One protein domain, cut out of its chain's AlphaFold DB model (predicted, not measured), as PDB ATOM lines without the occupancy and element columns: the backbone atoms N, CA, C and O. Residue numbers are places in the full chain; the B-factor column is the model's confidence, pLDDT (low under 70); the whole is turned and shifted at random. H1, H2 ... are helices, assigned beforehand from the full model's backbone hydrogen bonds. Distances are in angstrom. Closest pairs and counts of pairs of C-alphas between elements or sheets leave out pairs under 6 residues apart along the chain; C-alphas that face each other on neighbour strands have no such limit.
ATOM      1  N   TRP A 566     141.518 218.987 102.665       94.31
ATOM      2  CA  TRP A 566     141.538 217.807 101.786       94.31
ATOM      3  C   TRP A 566     142.385 217.986 100.517       94.31
ATOM      4  O   TRP A 566     142.719 216.995  99.868       94.31
ATOM      5  N   ARG A 567     142.744 219.226 100.145       94.12
ATOM      6  CA  ARG A 567     143.728 219.491  99.080       94.12
ATOM      7  C   ARG A 567     145.167 219.295  99.561       94.12
ATOM      8  O   ARG A 567     146.038 219.132  98.718       94.12
ATOM      9  N   ASN A 568     145.418 219.287 100.871       95.19
ATOM     10  CA  ASN A 568     146.717 218.916 101.413       95.19
ATOM     11  C   ASN A 568     146.842 217.387 101.408       95.19
ATOM     12  O   ASN A 568     146.129 216.675 102.113       95.19
ATOM     13  N   GLU A 569     147.753 216.902 100.575       97.12
ATOM     14  CA  GLU A 569     148.007 215.486 100.342       97.12
ATOM     15  C   GLU A 569     148.383 214.731 101.624       97.12
ATOM     16  O   GLU A 569     147.870 213.645 101.887       97.12
ATOM     17  N   LYS A 570     149.232 215.345 102.461       96.25
ATOM     18  CA  LYS A 570     149.707 214.754 103.718       96.25
ATOM     19  C   LYS A 570     148.567 214.602 104.714       96.25
ATOM     20  O   LYS A 570     148.378 213.528 105.272       96.25
ATOM     21  N   TYR A 571     147.765 215.655 104.857       94.31
ATOM     22  CA  TYR A 571     146.595 215.644 105.729       94.31
ATOM     23  C   TYR A 571     145.591 214.565 105.300       94.31
ATOM     24  O   TYR A 571     145.148 213.760 106.112       94.31
ATOM     25  N   ALA A 572     145.274 214.499 104.003       96.56
ATOM     26  CA  ALA A 572     144.391 213.467 103.471       96.56
ATOM     27  C   ALA A 572     144.925 212.046 103.729       96.56
ATOM     28  O   ALA A 572     144.133 211.145 103.999       96.56
ATOM     29  N   ALA A 573     146.242 211.838 103.634       96.56
ATOM     30  CA  ALA A 573     146.880 210.548 103.889       96.56
ATOM     31  C   ALA A 573     146.833 210.143 105.365       96.56
ATOM     32  O   ALA A 573     146.518 208.991 105.658       96.56
ATOM     33  N   GLU A 574     147.096 211.067 106.286       95.38
ATOM     34  CA  GLU A 574     146.983 210.808 107.726       95.38
ATOM     35  C   GLU A 574     145.546 210.505 108.143       95.38
ATOM     36  O   GLU A 574     145.304 209.534 108.857       95.38
ATOM     37  N   GLU A 575     144.581 211.266 107.631       95.44
ATOM     38  CA  GLU A 575     143.171 211.046 107.944       95.44
ATOM     39  C   GLU A 575     142.667 209.710 107.375       95.44
ATOM     40  O   GLU A 575     141.890 209.002 108.009       95.44
ATOM     41  N   MET A 576     143.162 209.308 106.198       96.69
ATOM     42  CA  MET A 576     142.877 207.988 105.633       96.69
ATOM     43  C   MET A 576     143.522 206.864 106.457       96.69
ATOM     44  O   MET A 576     142.884 205.834 106.651       96.69
ATOM     45  N   LYS A 577     144.754 207.047 106.965       94.88
ATOM     46  CA  LYS A 577     145.402 206.099 107.897       94.88
ATOM     47  C   LYS A 577     144.582 205.938 109.169       94.88
ATOM     48  O   LYS A 577     144.360 204.808 109.595       94.88
ATOM     49  N   ARG A 578     144.132 207.054 109.750       93.62
ATOM     50  CA  ARG A 578     143.284 207.062 110.945       93.62
ATOM     51  C   ARG A 578     141.995 206.285 110.693       93.62
ATOM     52  O   ARG A 578     141.730 205.321 111.401       93.62
ATOM     53  N   TRP A 579     141.277 206.617 109.620       95.25
ATOM     54  CA  TRP A 579     140.031 205.937 109.264       95.25
ATOM     55  C   TRP A 579     140.214 204.436 109.016       95.25
ATOM     56  O   TRP A 579     139.377 203.641 109.431       95.25
ATOM     57  N   ILE A 580     141.306 204.035 108.353       94.81
ATOM     58  CA  ILE A 580     141.643 202.621 108.146       94.81
ATOM     59  C   ILE A 580     141.841 201.921 109.492       94.81
ATOM     60  O   ILE A 580     141.257 200.863 109.687       94.81
ATOM     61  N   ARG A 581     142.619 202.508 110.410       93.94
ATOM     62  CA  ARG A 581     142.877 201.922 111.732       93.94
ATOM     63  C   ARG A 581     141.586 201.747 112.532       93.94
ATOM     64  O   ARG A 581     141.347 200.692 113.100       93.94
ATOM     65  N   GLU A 582     140.727 202.762 112.514       92.88
ATOM     66  CA  GLU A 582     139.434 202.738 113.210       92.88
ATOM     67  C   GLU A 582     138.442 201.747 112.583       92.88
ATOM     68  O   GLU A 582     137.715 201.065 113.296       92.88
ATOM     69  N   SER A 583     138.403 201.646 111.250       93.50
ATOM     70  CA  SER A 583     137.381 200.855 110.545       93.50
ATOM     71  C   SER A 583     137.784 199.402 110.284       93.50
ATOM     72  O   SER A 583     136.914 198.552 110.110       93.50
ATOM     73  N   LEU A 584     139.084 199.116 110.167       89.75
ATOM     74  CA  LEU A 584     139.629 197.802 109.796       89.75
ATOM     75  C   LEU A 584     140.525 197.193 110.892       89.75
ATOM     76  O   LEU A 584     140.953 196.052 110.731       89.75
ATOM     77  N   GLY A 585     140.775 197.913 111.992       90.38
ATOM     78  CA  GLY A 585     141.669 197.498 113.076       90.38
ATOM     79  C   GLY A 585     143.146 197.822 112.816       90.38
ATOM     80  O   GLY A 585     143.501 198.465 111.827       90.38
ATOM     81  N   ASP A 586     144.022 197.360 113.714       88.00
ATOM     82  CA  ASP A 586     145.471 197.631 113.677       88.00
ATOM     83  C   ASP A 586     146.247 196.821 112.623       88.00
ATOM     84  O   ASP A 586     147.451 197.026 112.436       88.00
ATOM     85  N   GLU A 587     145.591 195.913 111.895       84.56
ATOM     86  CA  GLU A 587     146.251 195.201 110.804       84.56
ATOM     87  C   GLU A 587     146.659 196.175 109.692       84.56
ATOM     88  O   GLU A 587     145.866 196.998 109.225       84.56
ATOM     89  N   GLN A 588     147.908 196.063 109.221       78.69
ATOM     90  CA  GLN A 588     148.379 196.886 108.109       78.69
ATOM     91  C   GLN A 588     147.419 196.758 106.915       78.69
ATOM     92  O   GLN A 588     147.132 195.637 106.475       78.69
ATOM     93  N   PRO A 589     146.928 197.882 106.355       81.81
ATOM     94  CA  PRO A 589     145.954 197.844 105.278       81.81
ATOM     95  C   PRO A 589     146.529 197.143 104.055       81.81
ATOM     96  O   PRO A 589     147.288 197.716 103.277       81.81
ATOM     97  N   LYS A 590     146.083 195.906 103.829       90.31
ATOM     98  CA  LYS A 590     146.414 195.143 102.618       90.31
ATOM     99  C   LYS A 590     145.867 195.806 101.356       90.31
ATOM    100  O   LYS A 590     146.332 195.498 100.267       90.31
ATOM    101  N   ARG A 591     144.860 196.679 101.475       92.50
ATOM    102  CA  ARG A 591     144.246 197.406 100.356       92.50
ATOM    103  C   ARG A 591     143.745 198.781 100.780       92.50
ATOM    104  O   ARG A 591     143.307 198.971 101.910       92.50
ATOM    105  N   LEU A 592     143.741 199.709  99.829       94.88
ATOM    106  CA  LEU A 592     143.121 201.020  99.996       94.88
ATOM    107  C   LEU A 592     141.583 200.888  99.967       94.88
ATOM    108  O   LEU A 592     141.071 200.147  99.117       94.88
ATOM    109  N   PRO A 593     140.834 201.622 100.808       95.56
ATOM    110  CA  PRO A 593     139.376 201.630 100.756       95.56
ATOM    111  C   PRO A 593     138.857 202.099  99.395       95.56
ATOM    112  O   PRO A 593     139.353 203.056  98.791       95.56
ATOM    113  N   THR A 594     137.821 201.435  98.895       94.69
ATOM    114  CA  THR A 594     137.158 201.830  97.653       94.69
ATOM    115  C   THR A 594     136.291 203.073  97.867       94.69
ATOM    116  O   THR A 594     135.783 203.339  98.957       94.69
ATOM    117  N   ARG A 595     136.024 203.832  96.792       95.69
ATOM    118  CA  ARG A 595     135.116 204.999  96.853       95.69
ATOM    119  C   ARG A 595     133.715 204.645  97.366       95.69
ATOM    120  O   ARG A 595     133.048 205.527  97.899       95.69
ATOM    121  N   ASN A 596     133.270 203.402  97.173       94.31
ATOM    122  CA  ASN A 596     131.968 202.937  97.643       94.31
ATOM    123  C   ASN A 596     131.994 202.612  99.137       94.31
ATOM    124  O   ASN A 596     131.070 203.026  99.820       94.31
ATOM    125  N   GLU A 597     133.059 201.982  99.639       94.81
ATOM    126  CA  GLU A 597     133.251 201.732 101.078       94.81
ATOM    127  C   GLU A 597     133.309 203.055 101.863       94.81
ATOM    128  O   GLU A 597     132.594 203.231 102.846       94.81
ATOM    129  N   LEU A 598     134.050 204.049 101.356       96.38
ATOM    130  CA  LEU A 598     134.080 205.392 101.953       96.38
ATOM    131  C   LEU A 598     132.715 206.097 101.886       96.38
ATOM    132  O   LEU A 598     132.377 206.894 102.755       96.38
ATOM    133  N   LYS A 599     131.913 205.825 100.847       93.94
ATOM    134  CA  LYS A 599     130.558 206.379 100.714       93.94
ATOM    135  C   LYS A 599     129.604 205.747 101.730       93.94
ATOM    136  O   LYS A 599     128.841 206.481 102.350       93.94
ATOM    137  N   SER A 600     129.627 204.421 101.872       90.88
ATOM    138  CA  SER A 600     128.761 203.693 102.806       90.88
ATOM    139  C   SER A 600     129.098 204.005 104.259       90.88
ATOM    140  O   SER A 600     128.188 204.096 105.070       90.88
ATOM    141  N   ALA A 601     130.370 204.264 104.568       92.00
ATOM    142  CA  ALA A 601     130.811 204.670 105.901       92.00
ATOM    143  C   ALA A 601     130.587 206.164 106.215       92.00
ATOM    144  O   ALA A 601     131.057 206.659 107.232       92.00
ATOM    145  N   GLY A 602     129.952 206.935 105.322       89.31
ATOM    146  CA  GLY A 602     129.758 208.378 105.522       89.31
ATOM    147  C   GLY A 602     131.042 209.222 105.445       89.31
ATOM    148  O   GLY A 602     130.993 210.438 105.636       89.31
ATOM    149  N   ALA A 603     132.180 208.628 105.082       94.19
ATOM    150  CA  ALA A 603     133.486 209.275 104.959       94.19
ATOM    151  C   ALA A 603     133.638 210.055 103.633       94.19
ATOM    152  O   ALA A 603     134.562 209.858 102.834       94.19
ATOM    153  N   TRP A 604     132.713 210.984 103.373       93.19
ATOM    154  CA  TRP A 604     132.652 211.756 102.124       93.19
ATOM    155  C   TRP A 604     133.904 212.606 101.864       93.19
ATOM    156  O   TRP A 604     134.271 212.800 100.702       93.19
ATOM    157  N   GLY A 605     134.565 213.091 102.922       93.69
ATOM    158  CA  GLY A 605     135.816 213.853 102.831       93.69
ATOM    159  C   GLY A 605     136.964 213.021 102.260       93.69
ATOM    160  O   GLY A 605     137.580 213.419 101.272       93.69
ATOM    161  N   LEU A 606     137.160 211.808 102.781       96.44
ATOM    162  CA  LEU A 606     138.156 210.858 102.281       96.44
ATOM    163  C   LEU A 606     137.847 210.401 100.858       96.44
ATOM    164  O   LEU A 606     138.746 210.324 100.021       96.44
ATOM    165  N   ARG A 607     136.568 210.178 100.528       96.81
ATOM    166  CA  ARG A 607     136.160 209.885  99.146       96.81
ATOM    167  C   ARG A 607     136.532 211.027  98.197       96.81
ATOM    168  O   ARG A 607     136.972 210.769  97.074       96.81
ATOM    169  N   TYR A 608     136.319 212.272  98.619       95.50
ATOM    170  CA  TYR A 608     136.695 213.450  97.844       95.50
ATOM    171  C   TYR A 608     138.217 213.548  97.688       95.50
ATOM    172  O   TYR A 608     138.687 213.686  96.560       95.50
ATOM    173  N   ALA A 609     138.983 213.378  98.768       96.81
ATOM    174  CA  ALA A 609     140.445 213.376  98.730       96.81
ATOM    175  C   ALA A 609     141.004 212.279  97.808       96.81
ATOM    176  O   ALA A 609     141.863 212.545  96.971       96.81
ATOM    177  N   LEU A 610     140.429 211.074  97.859       96.69
ATOM    178  CA  LEU A 610     140.764 209.966  96.964       96.69
ATOM    179  C   LEU A 610     140.445 210.275  95.492       96.69
ATOM    180  O   LEU A 610     141.093 209.770  94.576       96.69
ATOM    181  N   SER A 611     139.415 211.087  95.240       96.50
ATOM    182  CA  SER A 611     139.102 211.573  93.896       96.50
ATOM    183  C   SER A 611     140.039 212.674  93.421       96.50
ATOM    184  O   SER A 611     140.237 212.788  92.216       96.50
ATOM    185  N   LEU A 612     140.559 213.480  94.344       97.31
ATOM    186  CA  LEU A 612     141.411 214.622  94.050       97.31
ATOM    187  C   LEU A 612     142.857 214.190  93.778       97.31
ATOM    188  O   LEU A 612     143.413 214.566  92.754       97.31
ATOM    189  N   HIS A 613     143.429 213.379  94.669       97.31
ATOM    190  CA  HIS A 613     144.834 212.953  94.608       97.31
ATOM    191  C   HIS A 613     145.031 211.648  93.827       97.31
ATOM    192  O   HIS A 613     146.129 211.341  93.374       97.31
ATOM    193  N   GLY A 614     143.954 210.884  93.625       96.81
ATOM    194  CA  GLY A 614     143.996 209.573  92.979       96.81
ATOM    195  C   GLY A 614     144.386 208.447  93.943       96.81
ATOM    196  O   GLY A 614     145.089 208.640  94.931       96.81
ATOM    197  N   SER A 615     143.917 207.229  93.657       95.69
ATOM    198  CA  SER A 615     144.111 206.074  94.545       95.69
ATOM    199  C   SER A 615     145.552 205.583  94.608       95.69
ATOM    200  O   SER A 615     146.004 205.182  95.672       95.69
ATOM    201  N   THR A 616     146.281 205.634  93.492       95.06
ATOM    202  CA  THR A 616     147.692 205.226  93.428       95.06
ATOM    203  C   THR A 616     148.554 206.093  94.335       95.06
ATOM    204  O   THR A 616     149.341 205.575  95.116       95.06
ATOM    205  N   ARG A 617     148.348 207.410  94.272       96.94
ATOM    206  CA  ARG A 617     149.123 208.365  95.050       96.94
ATOM    207  C   ARG A 617     148.791 208.296  96.540       96.94
ATOM    208  O   ARG A 617     149.686 208.252  97.373       96.94
ATOM    209  N   MET A 618     147.506 208.183  96.873       97.56
ATOM    210  CA  MET A 618     147.083 207.960  98.257       97.56
ATOM    211  C   MET A 618     147.647 206.661  98.841       97.56
ATOM    212  O   MET A 618     148.045 206.649  99.999       97.56
ATOM    213  N   ALA A 619     147.716 205.581  98.058       95.88
ATOM    214  CA  ALA A 619     148.310 204.324  98.508       95.88
ATOM    215  C   ALA A 619     149.805 204.460  98.812       95.88
ATOM    216  O   ALA A 619     150.245 203.993  99.858       95.88
ATOM    217  N   GLU A 620     150.550 205.165  97.960       96.00
ATOM    218  CA  GLU A 620     151.971 205.456  98.168       96.00
ATOM    219  C   GLU A 620     152.211 206.216  99.485       96.00
ATOM    220  O   GLU A 620     153.013 205.781 100.307       96.00
ATOM    221  N   LEU A 621     151.460 207.292  99.747       96.62
ATOM    222  CA  LEU A 621     151.582 208.075 100.991       96.62
ATOM    223  C   LEU A 621     151.208 207.280 102.246       96.62
ATOM    224  O   LEU A 621     151.704 207.538 103.349       96.62
ATOM    225  N   ILE A 622     150.268 206.349 102.093       96.31
ATOM    226  CA  ILE A 622     149.781 205.536 103.200       96.31
ATOM    227  C   ILE A 622     150.713 204.353 103.476       96.31
ATOM    228  O   ILE A 622     150.724 203.857 104.600       96.31
ATOM    229  N   GLY A 623     151.545 203.966 102.505       95.19
ATOM    230  CA  GLY A 623     152.388 202.774 102.573       95.19
ATOM    231  C   GLY A 623     151.643 201.493 102.188       95.19
ATOM    232  O   GLY A 623     152.051 200.408 102.582       95.19
ATOM    233  N   VAL A 624     150.542 201.599 101.435       94.25
ATOM    234  CA  VAL A 624     149.832 200.431 100.895       94.25
ATOM    235  C   VAL A 624     150.540 199.985  99.609       94.25
ATOM    236  O   VAL A 624     150.678 200.803  98.693       94.25
ATOM    237  N   PRO A 625     150.956 198.711  99.485       92.88
ATOM    238  CA  PRO A 625     151.634 198.226  98.285       92.88
ATOM    239  C   PRO A 625     150.766 198.434  97.033       92.88
ATOM    240  O   PRO A 625     149.578 198.104  97.005       92.88
ATOM    241  N   LEU A 626     151.361 198.996  95.974       89.25
ATOM    242  CA  LEU A 626     150.646 199.400  94.753       89.25
ATOM    243  C   LEU A 626     149.968 198.232  94.022       89.25
ATOM    244  O   LEU A 626     148.962 198.437  93.333       89.25
ATOM    245  N   ASP A 627     150.476 197.016  94.209       85.12
ATOM    246  CA  ASP A 627     149.907 195.792  93.643       85.12
ATOM    247  C   ASP A 627     148.473 195.560  94.137       85.12
ATOM    248  O   ASP A 627     147.601 195.143  93.370       85.12
ATOM    249  N   ALA A 628     148.176 195.976  95.371       77.38
ATOM    250  CA  ALA A 628     146.833 195.917  95.932       77.38
ATOM    251  C   ALA A 628     145.856 196.925  95.299       77.38
ATOM    252  O   ALA A 628     144.642 196.718  95.324       77.38
ATOM    253  N   VAL A 629     146.358 198.013  94.709       78.06
ATOM    254  CA  VAL A 629     145.528 199.064  94.092       78.06
ATOM    255  C   VAL A 629     145.143 198.701  92.656       78.06
ATOM    256  O   VAL A 629     144.059 199.059  92.192       78.06
TER     257      VAL A 629
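What this domain is: This is residues 566 to 629 of the 645 residues of an uncharacterized protein of Pycnococcus provasolii (UniProt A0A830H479). The longest helix, H1, makes one side of a small rounded body; H4 crosses it about at right angles, and H3 packs on its first half, with short H2 folded back beside H3 as a helical hairpin. The printed part has 64 residues with four named helices, H1 to H4 in order, and no named strand: all helix. It is compact, with a radius of gyration of the C-alphas of 10.4 A, and spans 26 by 22 by 18 A.

Where its parts are: Find C-alpha 569 at (148.007, 215.486, 100.342); from there H1 runs 21.7 A to residue 584. Then come H2, residues 595 to 600, H3, residues 604 to 613, 14.4 A long, and H4, residues 615 to 622, ending at C-alpha 622 (149.781, 205.536, 103.200).

How they stand to each other: H1 touches H4, closest C-alphas Ala 573 and Ile 622, 5.8 A, about perpendicular at 83 degrees. With residues 569 to 576 alone, H1 touches H3, closest C-alphas Ala 572 and Ala 609, 6.2 A, at a steep tilt of 46 degrees, opposite ways. In the hairpin, H2 touches H3, closest C-alphas Arg 595 and Arg 607, 5.5 A, at a shallow tilt of 5 degrees. In H1, H2, H3 and H4 every O i to N i+4 pair is within hydrogen-bond range.

The domain as a whole: The printed part has no cut, no link is long, and no printed residue is under 70 in pLDDT.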